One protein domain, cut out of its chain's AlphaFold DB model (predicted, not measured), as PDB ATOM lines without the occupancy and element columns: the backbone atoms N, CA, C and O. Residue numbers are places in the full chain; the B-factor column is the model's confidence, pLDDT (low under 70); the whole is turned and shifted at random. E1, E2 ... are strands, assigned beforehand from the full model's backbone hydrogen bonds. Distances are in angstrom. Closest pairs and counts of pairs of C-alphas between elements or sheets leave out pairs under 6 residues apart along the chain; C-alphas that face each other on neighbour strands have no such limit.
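What this domain is: This is residues 69 to 196 of the 197 residues of an uncharacterized protein of Methylobacterium aquaticum (UniProt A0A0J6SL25). Two sheets lie face to face as a sandwich: a strongly twisted sheet of six strands, E5 E6 E2 E8 E4 E7, and a smaller one of three, E1 E9 E3, whose strands stand at 34 degrees to those of the first. The hairpin of E5 and E6 makes one end of the larger sheet, and the loops of residues 133 to 144, 148 to 164 and 175 to 186 lie round the outside. The printed part has 128 residues, with nine named strands, E1 to E9 in order along the chain, and no named helix; both sheets are antiparallel throughout. The class is all strand, though under half of the residues, 52, are in named strands. The whole is compact, with a radius of gyration of the C-alphas of 14.1 A and spans of 41 by 34 by 26 A.

How they stand to each other: E1, residues 75 to 79, is an edge strand beside E9, residues 187 to 195, with N 77 and O 189 2.9 A apart. Across the sandwich, the closest C-alphas of E1 and E8, residues 165 to 174, are those of Val 79 and Met 171, 5.6 A apart. A tight link leads from E1 to E2, residues 84 to 89, which neighbours E8, with N 86 and O 168 2.9 A apart. E3, residues 96 to 100, is the other edge strand beside E9, with N 98 and O 192 2.9 A apart. E4, residues 106 to 112, neighbours E8, with N 109 and O 171 2.8 A apart. E5, residues 121 to 123, forms a hairpin with E6, residues 129 to 132, with N 122 and O 131 2.8 A apart. E6 also neighbours E2, with N 130 and O 87 2.9 A apart. E7, residues 145 to 147, is the edge strand beside E4, with N 147 and O 108 2.7 A apart. E5 is apart from E1, E3 and E9.

Where its parts are: E1 begins at C-alpha 75, (-31.021, -24.195, -25.313), and is 12.6 A long. E2 measures 17.1 A, E3 13.9 A and E4 19.9 A. E5, E6 and E7 are short. E8, the longest strand by residues, measures 29.2 A and ends at C-alpha 174, (-30.129, -6.276, -10.648). E9 measures 26.6 A and ends at C-alpha 195, (-28.022, -17.868, -39.762).

The domain as a whole: The two C-alphas farthest apart, those of Gly 93 and Pro 179, are 41.5 A apart. The printed part has no cut. The long links are E6 to E7, E7 to E8 and E8 to E9. The mean pLDDT of the printed part is 87.0; residues 150 to 156 and 160 to 163 are under 70.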
ATOM      1  N   ARG A  69     -33.444 -19.703 -37.684       87.94
ATOM      2  CA  ARG A  69     -33.038 -20.712 -36.699       87.94
ATOM      3  C   ARG A  69     -32.394 -21.916 -37.397       87.94
ATOM      4  O   ARG A  69     -32.952 -22.467 -38.342       87.94
ATOM      5  N   LYS A  70     -31.229 -22.344 -36.905       88.00
ATOM      6  CA  LYS A  70     -30.527 -23.552 -37.372       88.00
ATOM      7  C   LYS A  70     -31.131 -24.827 -36.798       88.00
ATOM      8  O   LYS A  70     -31.089 -25.871 -37.436       88.00
ATOM      9  N   VAL A  71     -31.675 -24.726 -35.593       87.00
ATOM     10  CA  VAL A  71     -32.353 -25.801 -34.871       87.00
ATOM     11  C   VAL A  71     -33.686 -25.281 -34.361       87.00
ATOM     12  O   VAL A  71     -33.818 -24.099 -34.048       87.00
ATOM     13  N   ARG A  72     -34.692 -26.156 -34.296       85.31
ATOM     14  CA  ARG A  72     -36.032 -25.766 -33.839       85.31
ATOM     15  C   ARG A  72     -36.021 -25.349 -32.365       85.31
ATOM     16  O   ARG A  72     -36.642 -24.344 -32.019       85.31
ATOM     17  N   ASN A  73     -35.298 -26.102 -31.540       87.06
ATOM     18  CA  ASN A  73     -35.284 -25.939 -30.090       87.06
ATOM     19  C   ASN A  73     -34.219 -24.922 -29.660       87.06
ATOM     20  O   ASN A  73     -33.109 -24.928 -30.195       87.06
ATOM     21  N   SER A  74     -34.562 -24.066 -28.699       90.69
ATOM     22  CA  SER A  74     -33.597 -23.257 -27.951       90.69
ATOM     23  C   SER A  74     -32.869 -24.122 -26.919       90.69
ATOM     24  O   SER A  74     -33.345 -25.188 -26.525       90.69
ATOM     25  N   PHE A  75     -31.698 -23.661 -26.488       93.38
ATOM     26  CA  PHE A  75     -31.021 -24.195 -25.313       93.38
ATOM     27  C   PHE A  75     -31.462 -23.361 -24.116       93.38
ATOM     28  O   PHE A  75     -31.154 -22.171 -24.036       93.38
ATOM     29  N   MET A  76     -32.220 -23.983 -23.222       94.81
ATOM     30  CA  MET A  76     -32.715 -23.355 -22.002       94.81
ATOM     31  C   MET A  76     -31.775 -23.682 -20.844       94.81
ATOM     32  O   MET A  76     -31.245 -24.788 -20.769       94.81
ATOM     33  N   MET A  77     -31.557 -22.733 -19.942       94.69
ATOM     34  CA  MET A  77     -30.740 -22.950 -18.750       94.69
ATOM     35  C   MET A  77     -31.267 -22.141 -17.564       94.69
ATOM     36  O   MET A  77     -31.742 -21.016 -17.757       94.69
ATOM     37  N   PRO A  78     -31.173 -22.675 -16.336       95.44
ATOM     38  CA  PRO A  78     -31.547 -21.935 -15.149       95.44
ATOM     39  C   PRO A  78     -30.437 -20.933 -14.820       95.44
ATOM     40  O   PRO A  78     -29.249 -21.238 -14.924       95.44
ATOM     41  N   VAL A  79     -30.824 -19.732 -14.412       94.75
ATOM     42  CA  VAL A  79     -29.912 -18.657 -14.030       94.75
ATOM     43  C   VAL A  79     -30.310 -18.149 -12.655       94.75
ATOM     44  O   VAL A  79     -31.470 -17.811 -12.415       94.75
ATOM     45  N   THR A  80     -29.334 -18.084 -11.757       95.38
ATOM     46  CA  THR A  80     -29.482 -17.587 -10.384       95.38
ATOM     47  C   THR A  80     -28.532 -16.417 -10.139       95.38
ATOM     48  O   THR A  80     -27.764 -16.028 -11.017       95.38
ATOM     49  N   THR A  81     -28.564 -15.818  -8.951       93.62
ATOM     50  CA  THR A  81     -27.609 -14.762  -8.564       93.62
ATOM     51  C   THR A  81     -26.175 -15.252  -8.425       93.62
ATOM     52  O   THR A  81     -25.247 -14.449  -8.511       93.62
ATOM     53  N   ALA A  82     -25.984 -16.550  -8.185       94.25
ATOM     54  CA  ALA A  82     -24.670 -17.164  -8.183       94.25
ATOM     55  C   ALA A  82     -24.268 -17.516  -9.626       94.25
ATOM     56  O   ALA A  82     -25.100 -18.046 -10.364       94.25
ATOM     57  N   PRO A  83     -23.009 -17.273 -10.034       94.88
ATOM     58  CA  PRO A  83     -22.509 -17.749 -11.315       94.88
ATOM     59  C   PRO A  83     -22.682 -19.261 -11.455       94.88
ATOM     60  O   PRO A  83     -22.167 -20.038 -10.651       94.88
ATOM     61  N   GLN A  84     -23.399 -19.675 -12.493       95.81
ATOM     62  CA  GLN A  84     -23.572 -21.074 -12.870       95.81
ATOM     63  C   GLN A  84     -22.938 -21.312 -14.232       95.81
ATOM     64  O   GLN A  84     -22.777 -20.381 -15.022       95.81
ATOM     65  N   GLN A  85     -22.526 -22.551 -14.483       96.19
ATOM     66  CA  GLN A  85     -21.805 -22.912 -15.694       96.19
ATOM     67  C   GLN A  85     -22.512 -24.057 -16.396       96.19
ATOM     68  O   GLN A  85     -22.855 -25.069 -15.779       96.19
ATOM     69  N   PHE A  86     -22.704 -23.887 -17.694       96.44
ATOM     70  CA  PHE A  86     -23.398 -24.841 -18.537       96.44
ATOM     71  C   PHE A  86     -22.585 -25.110 -19.784       96.44
ATOM     72  O   PHE A  86     -21.895 -24.225 -20.292       96.44
ATOM     73  N   VAL A  87     -22.692 -26.330 -20.287       95.38
ATOM     74  CA  VAL A  87     -22.155 -26.705 -21.582       95.38
ATOM     75  C   VAL A  87     -23.274 -27.199 -22.478       95.38
ATOM     76  O   VAL A  87     -24.161 -27.936 -22.054       95.38
ATOM     77  N   TYR A  88     -23.240 -26.775 -23.732       94.31
ATOM     78  CA  TYR A  88     -24.165 -27.238 -24.756       94.31
ATOM     79  C   TYR A  88     -23.468 -27.285 -26.110       94.31
ATOM     80  O   TYR A  88     -22.408 -26.684 -26.320       94.31
ATOM     81  N   THR A  89     -24.065 -28.025 -27.043       92.31
ATOM     82  CA  THR A  89     -23.500 -28.183 -28.384       92.31
ATOM     83  C   THR A  89     -24.149 -27.205 -29.355       92.31
ATOM     84  O   THR A  89     -25.312 -27.346 -29.724       92.31
ATOM     85  N   GLN A  90     -23.381 -26.218 -29.799       89.44
ATOM     86  CA  GLN A  90     -23.768 -25.319 -30.868       89.44
ATOM     87  C   GLN A  90     -24.023 -26.098 -32.176       89.44
ATOM     88  O   GLN A  90     -23.187 -26.907 -32.590       89.44
ATOM     89  N   PRO A  91     -25.120 -25.807 -32.897       89.75
ATOM     90  CA  PRO A  91     -25.361 -26.370 -34.220       89.75
ATOM     91  C   PRO A  91     -24.255 -26.016 -35.223       89.75
ATOM     92  O   PRO A  91     -23.793 -24.871 -35.303       89.75
ATOM     93  N   ALA A  92     -23.870 -26.994 -36.044       88.12
ATOM     94  CA  ALA A  92     -22.865 -26.805 -37.082       88.12
ATOM     95  C   ALA A  92     -23.288 -25.725 -38.095       88.12
ATOM     96  O   ALA A  92     -24.428 -25.680 -38.570       88.12
ATOM     97  N   GLY A  93     -22.344 -24.843 -38.434       86.06
ATOM     98  CA  GLY A  93     -22.557 -23.773 -39.408       86.06
ATOM     99  C   GLY A  93     -23.547 -22.689 -38.973       86.06
ATOM    100  O   GLY A  93     -24.055 -21.991 -39.846       86.06
ATOM    101  N   ALA A  94     -23.859 -22.568 -37.675       88.44
ATOM    102  CA  ALA A  94     -24.571 -21.411 -37.134       88.44
ATOM    103  C   ALA A  94     -23.667 -20.171 -37.158       88.44
ATOM    104  O   ALA A  94     -22.620 -20.159 -36.505       88.44
ATOM    105  N   THR A  95     -24.068 -19.134 -37.888       86.56
ATOM    106  CA  THR A  95     -23.304 -17.881 -38.007       86.56
ATOM    107  C   THR A  95     -23.771 -16.795 -37.048       86.56
ATOM    108  O   THR A  95     -23.041 -15.830 -36.831       86.56
ATOM    109  N   THR A  96     -24.944 -16.956 -36.435       86.62
ATOM    110  CA  THR A  96     -25.500 -15.999 -35.476       86.62
ATOM    111  C   THR A  96     -26.155 -16.679 -34.279       86.62
ATOM    112  O   THR A  96     -26.501 -17.865 -34.320       86.62
ATOM    113  N   TYR A  97     -26.323 -15.925 -33.194       86.50
ATOM    114  CA  TYR A  97     -27.070 -16.357 -32.014       86.50
ATOM    115  C   TYR A  97     -28.014 -15.260 -31.509       86.50
ATOM    116  O   TYR A  97     -27.825 -14.079 -31.808       86.50
ATOM    117  N   ARG A  98     -29.030 -15.667 -30.742       86.25
ATOM    118  CA  ARG A  98     -29.961 -14.789 -30.021       86.25
ATOM    119  C   ARG A  98     -30.162 -15.282 -28.600       86.25
ATOM    120  O   ARG A  98     -30.238 -16.487 -28.379       86.25
ATOM    121  N   GLY A  99     -30.260 -14.344 -27.668       87.06
ATOM    122  CA  GLY A  99     -30.614 -14.605 -26.280       87.06
ATOM    123  C   GLY A  99     -32.011 -14.084 -25.975       87.06
ATOM    124  O   GLY A  99     -32.363 -12.996 -26.427       87.06
ATOM    125  N   PHE A 100     -32.781 -14.823 -25.188       87.75
ATOM    126  CA  PHE A 100     -34.069 -14.380 -24.670       87.75
ATOM    127  C   PHE A 100     -34.079 -14.482 -23.144       87.75
ATOM    128  O   PHE A 100     -33.746 -15.518 -22.568       87.75
ATOM    129  N   ASN A 101     -34.425 -13.366 -22.501       89.81
ATOM    130  CA  ASN A 101     -34.511 -13.240 -21.054       89.81
ATOM    131  C   ASN A 101     -35.954 -12.862 -20.652       89.81
ATOM    132  O   ASN A 101     -36.301 -11.677 -20.706       89.81
ATOM    133  N   PRO A 102     -36.787 -13.833 -20.232       85.94
ATOM    134  CA  PRO A 102     -38.141 -13.587 -19.737       85.94
ATOM    135  C   PRO A 102     -38.186 -13.061 -18.289       85.94
ATOM    136  O   PRO A 102     -39.267 -12.809 -17.760       85.94
ATOM    137  N   CYS A 103     -37.042 -12.906 -17.615       87.19
ATOM    138  CA  CYS A 103     -36.977 -12.532 -16.205       87.19
ATOM    139  C   CYS A 103     -37.460 -11.083 -15.992       87.19
ATOM    140  O   CYS A 103     -36.820 -10.120 -16.413       87.19
ATOM    141  N   ALA A 104     -38.597 -10.906 -15.312       81.38
ATOM    142  CA  ALA A 104     -39.219  -9.588 -15.148       81.38
ATOM    143  C   ALA A 104     -38.420  -8.627 -14.237       81.38
ATOM    144  O   ALA A 104     -38.511  -7.405 -14.400       81.38
ATOM    145  N   GLY A 105     -37.643  -9.176 -13.294       84.50
ATOM    146  CA  GLY A 105     -36.963  -8.430 -12.227       84.50
ATOM    147  C   GLY A 105     -35.435  -8.368 -12.313       84.50
ATOM    148  O   GLY A 105     -34.818  -7.722 -11.470       84.50
ATOM    149  N   ALA A 106     -34.811  -9.014 -13.300       90.88
ATOM    150  CA  ALA A 106     -33.357  -9.019 -13.446       90.88
ATOM    151  C   ALA A 106     -32.913  -9.112 -14.901       90.88
ATOM    152  O   ALA A 106     -33.604  -9.656 -15.763       90.88
ATOM    153  N   ASP A 107     -31.697  -8.633 -15.137       91.44
ATOM    154  CA  ASP A 107     -30.993  -8.917 -16.374       91.44
ATOM    155  C   ASP A 107     -30.136 -10.169 -16.200       91.44
ATOM    156  O   ASP A 107     -29.671 -10.482 -15.101       91.44
ATOM    157  N   VAL A 108     -29.900 -10.875 -17.300       91.81
ATOM    158  CA  VAL A 108     -29.003 -12.030 -17.328       91.81
ATOM    159  C   VAL A 108     -27.653 -11.565 -17.846       91.81
ATOM    160  O   VAL A 108     -27.566 -10.954 -18.910       91.81
ATOM    161  N   ARG A 109     -26.578 -11.854 -17.120       91.88
ATOM    162  CA  ARG A 109     -25.227 -11.790 -17.673       91.88
ATOM    163  C   ARG A 109     -24.825 -13.158 -18.183       91.88
ATOM    164  O   ARG A 109     -25.050 -14.154 -17.502       91.88
ATOM    165  N   ILE A 110     -24.215 -13.183 -19.361       91.56
ATOM    166  CA  ILE A 110     -23.691 -14.397 -19.980       91.56
ATOM    167  C   ILE A 110     -22.319 -14.135 -20.598       91.56
ATOM    168  O   ILE A 110     -22.075 -13.087 -21.200       91.56
ATOM    169  N   MET A 111     -21.415 -15.099 -20.459       89.88
ATOM    170  CA  MET A 111     -20.088 -15.070 -21.066       89.88
ATOM    171  C   MET A 111     -19.678 -16.482 -21.470       89.88
ATOM    172  O   MET A 111     -19.948 -17.432 -20.742       89.88
ATOM    173  N   THR A 112     -19.017 -16.630 -22.621       90.00
ATOM    174  CA  THR A 112     -18.299 -17.876 -22.925       90.00
ATOM    175  C   THR A 112     -17.037 -17.918 -22.074       90.00
ATOM    176  O   THR A 112     -16.294 -16.941 -22.060       90.00
ATOM    177  N   VAL A 113     -16.814 -19.024 -21.372       90.88
ATOM    178  CA  VAL A 113     -15.696 -19.190 -20.432       90.88
ATOM    179  C   VAL A 113     -14.812 -20.358 -20.843       90.88
ATOM    180  O   VAL A 113     -15.278 -21.310 -21.473       90.88
ATOM    181  N   SER A 114     -13.531 -20.293 -20.491       91.12
ATOM    182  CA  SER A 114     -12.573 -21.361 -20.779       91.12
ATOM    183  C   SER A 114     -12.542 -22.392 -19.652       91.12
ATOM    184  O   SER A 114     -12.614 -22.046 -18.470       91.12
ATOM    185  N   ALA A 115     -12.393 -23.671 -20.003       91.25
ATOM    186  CA  ALA A 115     -12.138 -24.719 -19.020       91.25
ATOM    187  C   ALA A 115     -10.732 -24.549 -18.414       91.25
ATOM    188  O   ALA A 115      -9.762 -24.376 -19.150       91.25
ATOM    189  N   LEU A 116     -10.624 -24.612 -17.083       93.44
ATOM    190  CA  LEU A 116      -9.338 -24.560 -16.367       93.44
ATOM    191  C   LEU A 116      -8.842 -25.961 -15.979       93.44
ATOM    192  O   LEU A 116      -7.672 -26.148 -15.655       93.44
ATOM    193  N   GLU A 117      -9.740 -26.941 -16.030       93.69
ATOM    194  CA  GLU A 117      -9.518 -28.361 -15.778       93.69
ATOM    195  C   GLU A 117     -10.272 -29.186 -16.836       93.69
ATOM    196  O   GLU A 117     -11.140 -28.644 -17.528       93.69
ATOM    197  N   PRO A 118      -9.991 -30.496 -16.977       92.94
ATOM    198  CA  PRO A 118     -10.791 -31.364 -17.833       92.94
ATOM    199  C   PRO A 118     -12.283 -31.275 -17.492       92.94
ATOM    200  O   PRO A 118     -12.665 -31.389 -16.325       92.94
ATOM    201  N   LEU A 119     -13.115 -31.096 -18.522       93.25
ATOM    202  CA  LEU A 119     -14.551 -30.906 -18.357       93.25
ATOM    203  C   LEU A 119     -15.206 -32.102 -17.666       93.25
ATOM    204  O   LEU A 119     -15.096 -33.243 -18.115       93.25
ATOM    205  N   ARG A 120     -15.938 -31.810 -16.593       95.75
ATOM    206  CA  ARG A 120     -16.866 -32.734 -15.937       95.75
ATOM    207  C   ARG A 120     -18.251 -32.118 -15.955       95.75
ATOM    208  O   ARG A 120     -18.391 -30.924 -15.684       95.75
ATOM    209  N   THR A 121     -19.249 -32.922 -16.302       97.00
ATOM    210  CA  THR A 121     -20.612 -32.446 -16.529       97.00
ATOM    211  C   THR A 121     -21.638 -33.334 -15.845       97.00
ATOM    212  O   THR A 121     -21.393 -34.511 -15.580       97.00
ATOM    213  N   GLU A 122     -22.795 -32.751 -15.562       96.94
ATOM    214  CA  GLU A 122     -23.973 -33.437 -15.046       96.94
ATOM    215  C   GLU A 122     -25.197 -33.027 -15.874       96.94
ATOM    216  O   GLU A 122     -25.385 -31.828 -16.106       96.94
ATOM    217  N   PRO A 123     -26.047 -33.977 -16.305       96.00
ATOM    218  CA  PRO A 123     -27.248 -33.651 -17.063       96.00
ATOM    219  C   PRO A 123     -28.160 -32.692 -16.298       96.00
ATOM    220  O   PRO A 123     -28.383 -32.853 -15.095       96.00
ATOM    221  N   THR A 124     -28.722 -31.709 -16.999       95.12
ATOM    222  CA  THR A 124     -29.786 -30.863 -16.441       95.12
ATOM    223  C   THR A 124     -31.171 -31.389 -16.826       95.12
ATOM    224  O   THR A 124     -31.306 -32.341 -17.592       95.12
ATOM    225  N   GLY A 125     -32.227 -30.747 -16.314       93.62
ATOM    226  CA  GLY A 125     -33.591 -30.964 -16.807       93.62
ATOM    227  C   GLY A 125     -33.845 -30.389 -18.209       93.62
ATOM    228  O   GLY A 125     -34.913 -30.624 -18.770       93.62
ATOM    229  N   TYR A 126     -32.887 -29.649 -18.780       93.50
ATOM    230  CA  TYR A 126     -33.019 -28.973 -20.065       93.50
ATOM    231  C   TYR A 126     -32.308 -29.767 -21.176       93.50
ATOM    232  O   TYR A 126     -31.105 -30.023 -21.088       93.50
ATOM    233  N   PRO A 127     -33.018 -30.165 -22.248       92.25
ATOM    234  CA  PRO A 127     -32.433 -30.974 -23.313       92.25
ATOM    235  C   PRO A 127     -31.229 -30.312 -23.993       92.25
ATOM    236  O   PRO A 127     -31.303 -29.172 -24.449       92.25
ATOM    237  N   GLY A 128     -30.132 -31.063 -24.127       91.94
ATOM    238  CA  GLY A 128     -28.921 -30.601 -24.813       91.94
ATOM    239  C   GLY A 128     -28.071 -29.607 -24.016       91.94
ATOM    240  O   GLY A 128     -27.166 -29.008 -24.600       91.94
ATOM    241  N   VAL A 129     -28.358 -29.438 -22.721       95.62
ATOM    242  CA  VAL A 129     -27.616 -28.579 -21.795       95.62
ATOM    243  C   VAL A 129     -27.209 -29.387 -20.565       95.62
ATOM    244  O   VAL A 129     -28.059 -29.897 -19.834       95.62
ATOM    245  N   ASP A 130     -25.909 -29.439 -20.297       97.19
ATOM    246  CA  ASP A 130     -25.357 -30.057 -19.093       97.19
ATOM    247  C   ASP A 130     -24.780 -28.985 -18.164       97.19
ATOM    248  O   ASP A 130     -24.234 -27.974 -18.609       97.19
ATOM    249  N   ARG A 131     -24.866 -29.203 -16.852       96.56
ATOM    250  CA  ARG A 131     -24.195 -28.375 -15.845       96.56
ATOM    251  C   ARG A 131     -22.726 -28.759 -15.789       96.56
ATOM    252  O   ARG A 131     -22.406 -29.939 -15.684       96.56
ATOM    253  N   VAL A 132     -21.833 -27.779 -15.802       96.31
ATOM    254  CA  VAL A 132     -20.393 -28.010 -15.630       96.31
ATOM    255  C   VAL A 132     -20.051 -28.034 -14.142       96.31
ATOM    256  O   VAL A 132     -20.471 -27.153 -13.393       96.31
ATOM    257  N   THR A 133     -19.300 -29.049 -13.714       95.12
ATOM    258  CA  THR A 133     -18.875 -29.247 -12.315       95.12
ATOM    259  C   THR A 133     -17.363 -29.142 -12.115       95.12
ATOM    260  O   THR A 133     -16.905 -28.953 -10.991       95.12
ATOM    261  N   SER A 134     -16.576 -29.238 -13.189       93.69
ATOM    262  CA  SER A 134     -15.135 -28.949 -13.187       93.69
ATOM    263  C   SER A 134     -14.854 -27.450 -13.076       93.69
ATOM    264  O   SER A 134     -15.683 -26.629 -13.465       93.69
ATOM    265  N   LYS A 135     -13.649 -27.073 -12.635       92.12
ATOM    266  CA  LYS A 135     -13.257 -25.664 -12.540       92.12
ATOM    267  C   LYS A 135     -13.163 -25.005 -13.924       92.12
ATOM    268  O   LYS A 135     -12.448 -25.481 -14.808       92.12
ATOM    269  N   THR A 136     -13.831 -23.868 -14.095       92.25
ATOM    270  CA  THR A 136     -13.704 -23.009 -15.285       92.25
ATOM    271  C   THR A 136     -13.630 -21.537 -14.871       92.25
ATOM    272  O   THR A 136     -13.782 -21.220 -13.685       92.25
ATOM    273  N   GLU A 137     -13.352 -20.636 -15.813       92.50
ATOM    274  CA  GLU A 137     -13.452 -19.198 -15.548       92.50
ATOM    275  C   GLU A 137     -14.881 -18.833 -15.108       92.50
ATOM    276  O   GLU A 137     -15.869 -19.439 -15.528       92.50
ATOM    277  N   VAL A 138     -15.008 -17.841 -14.231       89.88
ATOM    278  CA  VAL A 138     -16.304 -17.378 -13.725       89.88
ATOM    279  C   VAL A 138     -16.568 -15.966 -14.206       89.88
ATOM    280  O   VAL A 138     -15.654 -15.148 -14.312       89.88
ATOM    281  N   ILE A 139     -17.833 -15.681 -14.485       91.06
ATOM    282  CA  ILE A 139     -18.287 -14.314 -14.692       91.06
ATOM    283  C   ILE A 139     -18.441 -13.601 -13.338       91.06
ATOM    284  O   ILE A 139     -18.725 -14.219 -12.311       91.06
ATOM    285  N   ASP A 140     -18.281 -12.285 -13.353       89.25
ATOM    286  CA  ASP A 140     -18.586 -11.377 -12.251       89.25
ATOM    287  C   ASP A 140     -19.666 -10.357 -12.658       89.25
ATOM    288  O   ASP A 140     -20.140 -10.302 -13.795       89.25
ATOM    289  N   ARG A 141     -20.055  -9.483 -11.723       83.75
ATOM    290  CA  ARG A 141     -21.111  -8.484 -11.963       83.75
ATOM    291  C   ARG A 141     -20.778  -7.432 -13.037       83.75
ATOM    292  O   ARG A 141     -21.666  -6.656 -13.406       83.75
ATOM    293  N   PHE A 142     -19.534  -7.358 -13.504       85.75
ATOM    294  CA  PHE A 142     -19.044  -6.362 -14.460       85.75
ATOM    295  C   PHE A 142     -18.629  -6.958 -15.811       85.75
ATOM    296  O   PHE A 142     -18.567  -6.221 -16.793       85.75
ATOM    297  N   SER A 143     -18.414  -8.265 -15.885       88.25
ATOM    298  CA  SER A 143     -17.979  -8.996 -17.076       88.25
ATOM    299  C   SER A 143     -19.143  -9.608 -17.861       88.25
ATOM    300  O   SER A 143     -20.301  -9.609 -17.431       88.25
ATOM    301  N   GLY A 144     -18.837 -10.080 -19.070       86.00
ATOM    302  CA  GLY A 144     -19.800 -10.666 -20.000       86.00
ATOM    303  C   GLY A 144     -20.824  -9.689 -20.577       86.00
ATOM    304  O   GLY A 144     -20.806  -8.479 -20.338       86.00
ATOM    305  N   ILE A 145     -21.733 -10.248 -21.371       87.62
ATOM    306  CA  ILE A 145     -22.779  -9.512 -22.077       87.62
ATOM    307  C   ILE A 145     -24.015  -9.448 -21.187       87.62
ATOM    308  O   ILE A 145     -24.464 -10.464 -20.655       87.62
ATOM    309  N   ARG A 146     -24.573  -8.246 -21.040       87.94
ATOM    310  CA  ARG A 146     -25.831  -8.016 -20.329       87.94
ATOM    311  C   ARG A 146     -27.004  -8.204 -21.287       87.94
ATOM    312  O   ARG A 146     -27.155  -7.441 -22.235       87.94
ATOM    313  N   MET A 147     -27.840  -9.189 -21.000       87.12
ATOM    314  CA  MET A 147     -29.071  -9.494 -21.719       87.12
ATOM    315  C   MET A 147     -30.246  -8.893 -20.954       87.12
ATOM    316  O   MET A 147     -30.686  -9.425 -19.928       87.12
ATOM    317  N   THR A 148     -30.725  -7.748 -21.441       83.44
ATOM    318  CA  THR A 148     -31.874  -7.069 -20.844       83.44
ATOM    319  C   THR A 148     -33.167  -7.820 -21.126       83.44
ATOM    320  O   THR A 148     -33.272  -8.554 -22.109       83.44
ATOM    321  N   ARG A 149     -34.177  -7.597 -20.286       78.00
ATOM    322  CA  ARG A 149     -35.551  -8.025 -20.574       78.00
ATOM    323  C   ARG A 149     -36.030  -7.481 -21.922       78.00
ATOM    324  O   ARG A 149     -35.807  -6.312 -22.242       78.00
ATOM    325  N   GLY A 150     -36.727  -8.304 -22.690       64.38
ATOM    326  CA  GLY A 150     -37.328  -7.871 -23.945       64.38
ATOM    327  C   GLY A 150     -38.006  -9.017 -24.687       64.38
ATOM    328  O   GLY A 150     -37.781 -10.176 -24.341       64.38
ATOM    329  N   PRO A 151     -38.820  -8.709 -25.717       54.94
ATOM    330  CA  PRO A 151     -39.214  -9.710 -26.710       54.94
ATOM    331  C   PRO A 151     -37.947 -10.330 -27.333       54.94
ATOM    332  O   PRO A 151     -36.864  -9.775 -27.163       54.94
ATOM    333  N   GLU A 152     -38.045 -11.416 -28.112       55.62
ATOM    334  CA  GLU A 152     -36.924 -12.053 -28.863       55.62
ATOM    335  C   GLU A 152     -36.074 -11.094 -29.753       55.62
ATOM    336  O   GLU A 152     -35.166 -11.502 -30.481       55.62
ATOM    337  N   THR A 153     -36.387  -9.804 -29.728       47.50
ATOM    338  CA  THR A 153     -35.715  -8.651 -30.304       47.50
ATOM    339  C   THR A 153     -34.593  -8.117 -29.412       47.50
ATOM    340  O   THR A 153     -34.685  -7.017 -28.875       47.50
ATOM    341  N   LEU A 154     -33.486  -8.842 -29.321       48.47
ATOM    342  CA  LEU A 154     -32.168  -8.217 -29.214       48.47
ATOM    343  C   LEU A 154     -31.303  -8.892 -30.274       48.47
ATOM    344  O   LEU A 154     -31.332 -10.113 -30.408       48.47
ATOM    345  N   GLY A 155     -30.681  -8.072 -31.122       55.06
ATOM    346  CA  GLY A 155     -30.172  -8.441 -32.441       55.06
ATOM    347  C   GLY A 155     -29.414  -9.767 -32.508       55.06
ATOM    348  O   GLY A 155     -28.760 -10.195 -31.562       55.06
ATOM    349  N   SER A 156     -29.490 -10.404 -33.677       62.69
ATOM    350  CA  SER A 156     -28.580 -11.493 -34.015       62.69
ATOM    351  C   SER A 156     -27.153 -10.973 -33.880       62.69
ATOM    352  O   SER A 156     -26.742 -10.105 -34.648       62.69
ATOM    353  N   ALA A 157     -26.402 -11.468 -32.905       72.31
ATOM    354  CA  ALA A 157     -24.983 -11.170 -32.833       72.31
ATOM    355  C   ALA A 157     -24.235 -12.167 -33.716       72.31
ATOM    356  O   ALA A 157     -24.621 -13.342 -33.811       72.31
ATOM    357  N   ALA A 158     -23.162 -11.696 -34.356       75.00
ATOM    358  CA  ALA A 158     -22.224 -12.583 -35.023       75.00
ATOM    359  C   ALA A 158     -21.778 -13.640 -34.016       75.00
ATOM    360  O   ALA A 158     -21.423 -13.323 -32.878       75.00
ATOM    361  N   ASN A 159     -21.845 -14.901 -34.418       75.12
ATOM    362  CA  ASN A 159     -21.370 -15.983 -33.589       75.12
ATOM    363  C   ASN A 159     -19.845 -15.862 -33.486       75.12
ATOM    364  O   ASN A 159     -19.161 -16.066 -34.492       75.12
ATOM    365  N   PRO A 160     -19.295 -15.504 -32.313       61.38
ATOM    366  CA  PRO A 160     -17.915 -15.035 -32.221       61.38
ATOM    367  C   PRO A 160     -16.884 -16.145 -32.442       61.38
ATOM    368  O   PRO A 160     -15.688 -15.890 -32.368       61.38
ATOM    369  N   THR A 161     -17.308 -17.396 -32.627       58.34
ATOM    370  CA  THR A 161     -16.401 -18.545 -32.591       58.34
ATOM    371  C   THR A 161     -16.971 -19.731 -33.368       58.34
ATOM    372  O   THR A 161     -18.177 -19.993 -33.374       58.34
ATOM    373  N   SER A 162     -16.085 -20.461 -34.037       56.09
ATOM    374  CA  SER A 162     -16.356 -21.777 -34.606       56.09
ATOM    375  C   SER A 162     -16.124 -22.850 -33.534       56.09
ATOM    376  O   SER A 162     -15.241 -22.717 -32.693       56.09
ATOM    377  N   GLY A 163     -16.942 -23.905 -33.525       66.06
ATOM    378  CA  GLY A 163     -16.826 -24.999 -32.555       66.06
ATOM    379  C   GLY A 163     -18.165 -25.669 -32.263       66.06
ATOM    380  O   GLY A 163     -19.218 -25.061 -32.459       66.06
ATOM    381  N   SER A 164     -18.121 -26.931 -31.829       76.56
ATOM    382  CA  SER A 164     -19.315 -27.699 -31.466       76.56
ATOM    383  C   SER A 164     -19.711 -27.478 -30.010       76.56
ATOM    384  O   SER A 164     -20.873 -27.214 -29.769       76.56
ATOM    385  N   GLN A 165     -18.791 -27.511 -29.040       86.38
ATOM    386  CA  GLN A 165     -19.130 -27.316 -27.623       86.38
ATOM    387  C   GLN A 165     -18.913 -25.879 -27.146       86.38
ATOM    388  O   GLN A 165     -17.918 -25.232 -27.476       86.38
ATOM    389  N   ARG A 166     -19.849 -25.394 -26.332       88.94
ATOM    390  CA  ARG A 166     -19.844 -24.065 -25.723       88.94
ATOM    391  C   ARG A 166     -19.966 -24.191 -24.226       88.94
ATOM    392  O   ARG A 166     -20.970 -24.717 -23.775       88.94
ATOM    393  N   ILE A 167     -18.993 -23.666 -23.488       93.31
ATOM    394  CA  ILE A 167     -19.106 -23.485 -22.042       93.31
ATOM    395  C   ILE A 167     -19.508 -22.037 -21.799       93.31
ATOM    396  O   ILE A 167     -18.812 -21.113 -22.227       93.31
ATOM    397  N   VAL A 168     -20.629 -21.831 -21.125       93.06
ATOM    398  CA  VAL A 168     -21.105 -20.503 -20.746       93.06
ATOM    399  C   VAL A 168     -21.199 -20.387 -19.240       93.06
ATOM    400  O   VAL A 168     -21.592 -21.333 -18.562       93.06
ATOM    401  N   SER A 169     -20.866 -19.208 -18.725       95.00
ATOM    402  CA  SER A 169     -21.172 -18.810 -17.359       95.00
ATOM    403  C   SER A 169     -22.299 -17.785 -17.373       95.00
ATOM    404  O   SER A 169     -22.242 -16.816 -18.138       95.00
ATOM    405  N   THR A 170     -23.325 -18.010 -16.555       94.81
ATOM    406  CA  THR A 170     -24.511 -17.154 -16.449       94.81
ATOM    407  C   THR A 170     -24.762 -16.715 -15.011       94.81
ATOM    408  O   THR A 170     -24.489 -17.458 -14.068       94.81
ATOM    409  N   MET A 171     -25.283 -15.500 -14.832       95.25
ATOM    410  CA  MET A 171     -25.753 -15.005 -13.533       95.25
ATOM    411  C   MET A 171     -26.849 -13.945 -13.686       95.25
ATOM    412  O   MET A 171     -26.888 -13.215 -14.679       95.25
ATOM    413  N   LEU A 172     -27.704 -13.813 -12.676       94.31
ATOM    414  CA  LEU A 172     -28.667 -12.724 -12.553       94.31
ATOM    415  C   LEU A 172     -27.991 -11.480 -11.988       94.31
ATOM    416  O   LEU A 172     -27.228 -11.546 -11.023       94.31
ATOM    417  N   VAL A 173     -28.323 -10.329 -12.561       92.62
ATOM    418  CA  VAL A 173     -27.920  -9.024 -12.041       92.62
ATOM    419  C   VAL A 173     -29.119  -8.101 -11.909       92.62
ATOM    420  O   VAL A 173     -30.030  -8.098 -12.739       92.62
ATOM    421  N   ALA A 174     -29.097  -7.276 -10.864       91.12
ATOM    422  CA  ALA A 174     -30.129  -6.276 -10.648       91.12
ATOM    423  C   ALA A 174     -30.174  -5.265 -11.804       91.12
ATOM    424  O   ALA A 174     -29.143  -4.845 -12.355       91.12
ATOM    425  N   ILE A 175     -31.390  -4.855 -12.151       89.56
ATOM    426  CA  ILE A 175     -31.625  -3.784 -13.118       89.56
ATOM    427  C   ILE A 175     -31.147  -2.470 -12.478       89.56
ATOM    428  O   ILE A 175     -31.464  -2.210 -11.314       89.56
ATOM    429  N   PRO A 176     -30.370  -1.619 -13.173       85.31
ATOM    430  CA  PRO A 176     -29.820  -0.418 -12.564       85.31
ATOM    431  C   PRO A 176     -30.969   0.522 -12.199       85.31
ATOM    432  O   PRO A 176     -31.868   0.745 -13.006       85.31
ATOM    433  N   GLY A 177     -30.947   1.055 -10.978       85.25
ATOM    434  CA  GLY A 177     -32.013   1.922 -10.469       85.25
ATOM    435  C   GLY A 177     -33.237   1.189  -9.908       85.25
ATOM    436  O   GLY A 177     -34.137   1.856  -9.408       85.25
ATOM    437  N   TYR A 178     -33.268  -0.149  -9.925       80.50
ATOM    438  CA  TYR A 178     -34.335  -0.941  -9.314       80.50
ATOM    439  C   TYR A 178     -33.770  -1.769  -8.152       80.50
ATOM    440  O   TYR A 178     -33.007  -2.708  -8.389       80.50
ATOM    441  N   PRO A 179     -34.105  -1.441  -6.891       72.31
ATOM    442  CA  PRO A 179     -33.751  -2.291  -5.765       72.31
ATOM    443  C   PRO A 179     -34.572  -3.579  -5.854       72.31
ATOM    444  O   PRO A 179     -35.796  -3.552  -5.753       72.31
ATOM    445  N   ALA A 180     -33.898  -4.703  -6.075       79.75
ATOM    446  CA  ALA A 180     -34.523  -6.015  -6.118       79.75
ATOM    447  C   ALA A 180     -33.672  -7.001  -5.311       79.75
ATOM    448  O   ALA A 180     -32.470  -7.128  -5.557       79.75
ATOM    449  N   ASP A 181     -34.289  -7.678  -4.341       87.06
ATOM    450  CA  ASP A 181     -33.693  -8.855  -3.714       87.06
ATOM    451  C   ASP A 181     -33.826 -10.026  -4.687       87.06
ATOM    452  O   ASP A 181     -34.929 -10.445  -5.036       87.06
ATOM    453  N   LEU A 182     -32.684 -10.502  -5.174       89.69
ATOM    454  CA  LEU A 182     -32.617 -11.572  -6.162       89.69
ATOM    455  C   LEU A 182     -32.236 -12.921  -5.533       89.69
ATOM    456  O   LEU A 182     -32.141 -13.912  -6.250       89.69
ATOM    457  N   SER A 183     -31.990 -12.974  -4.220       88.38
ATOM    458  CA  SER A 183     -31.338 -14.108  -3.547       88.38
ATOM    459  C   SER A 183     -32.084 -15.440  -3.677       88.38
ATOM    460  O   SER A 183     -31.451 -16.490  -3.749       88.38
ATOM    461  N   SER A 184     -33.415 -15.407  -3.763       88.19
ATOM    462  CA  SER A 184     -34.264 -16.586  -3.967       88.19
ATOM    463  C   SER A 184     -34.758 -16.743  -5.408       88.19
ATOM    464  O   SER A 184     -35.613 -17.587  -5.679       88.19
ATOM    465  N   MET A 185     -34.287 -15.906  -6.334       90.88
ATOM    466  CA  MET A 185     -34.791 -15.875  -7.699       90.88
ATOM    467  C   MET A 185     -34.015 -16.837  -8.597       90.88
ATOM    468  O   MET A 185     -32.786 -16.826  -8.653       90.88
ATOM    469  N   THR A 186     -34.762 -17.644  -9.345       94.00
ATOM    470  CA  THR A 186     -34.252 -18.444 -10.460       94.00
ATOM    471  C   THR A 186     -35.055 -18.073 -11.697       94.00
ATOM    472  O   THR A 186     -36.284 -18.074 -11.649       94.00
ATOM    473  N   CYS A 187     -34.371 -17.739 -12.785       92.19
ATOM    474  CA  CYS A 187     -34.990 -17.434 -14.072       92.19
ATOM    475  C   CYS A 187     -34.495 -18.409 -15.139       92.19
ATOM    476  O   CYS A 187     -33.381 -18.918 -15.051       92.19
ATOM    477  N   GLU A 188     -35.312 -18.662 -16.155       93.25
ATOM    478  CA  GLU A 188     -34.916 -19.470 -17.308       93.25
ATOM    479  C   GLU A 188     -34.404 -18.549 -18.409       93.25
ATOM    480  O   GLU A 188     -35.099 -17.624 -18.819       93.25
ATOM    481  N   TYR A 189     -33.177 -18.776 -18.868       92.38
ATOM    482  CA  TYR A 189     -32.590 -18.059 -19.993       92.38
ATOM    483  C   TYR A 189     -32.544 -18.967 -21.213       92.38
ATOM    484  O   TYR A 189     -32.155 -20.132 -21.108       92.38
ATOM    485  N   GLU A 190     -32.896 -18.425 -22.376       92.25
ATOM    486  CA  GLU A 190     -32.859 -19.168 -23.631       92.25
ATOM    487  C   GLU A 190     -31.790 -18.620 -24.568       92.25
ATOM    488  O   GLU A 190     -31.696 -17.411 -24.790       92.25
ATOM    489  N   ILE A 191     -31.037 -19.522 -25.195       90.50
ATOM    490  CA  ILE A 191     -30.155 -19.188 -26.309       90.50
ATOM    491  C   ILE A 191     -30.542 -19.969 -27.565       90.50
ATOM    492  O   ILE A 191     -30.808 -21.170 -27.548       90.50
ATOM    493  N   MET A 192     -30.577 -19.264 -28.688       90.50
ATOM    494  CA  MET A 192     -30.940 -19.781 -30.000       90.50
ATOM    495  C   MET A 192     -29.785 -19.561 -30.964       90.50
ATOM    496  O   MET A 192     -29.146 -18.511 -30.946       90.50
ATOM    497  N   TYR A 193     -29.577 -20.512 -31.867       90.12
ATOM    498  CA  TYR A 193     -28.584 -20.401 -32.931       90.12
ATOM    499  C   TYR A 193     -29.251 -20.378 -34.297       90.12
ATOM    500  O   TYR A 193     -30.246 -21.068 -34.540       90.12
ATOM    501  N   GLY A 194     -28.682 -19.595 -35.200       89.00
ATOM    502  CA  GLY A 194     -29.234 -19.379 -36.522       89.00
ATOM    503  C   GLY A 194     -28.201 -18.914 -37.530       89.00
ATOM    504  O   GLY A 194     -26.994 -18.937 -37.285       89.00
ATOM    505  N   ASN A 195     -28.727 -18.531 -38.684       87.25
ATOM    506  CA  ASN A 195     -28.022 -17.868 -39.762       87.25
ATOM    507  C   ASN A 195     -28.725 -16.546 -40.064       87.25
ATOM    508  O   ASN A 195     -29.952 -16.477 -40.011       87.25
ATOM    509  N   GLY A 196     -27.954 -15.526 -40.427       72.81
ATOM    510  CA  GLY A 196     -28.485 -14.199 -40.731       72.81
ATOM    511  C   GLY A 196     -28.331 -13.239 -39.553       72.81
ATOM    512  O   GLY A 196     -28.817 -13.493 -38.441       72.81
TER     513      GLY A 196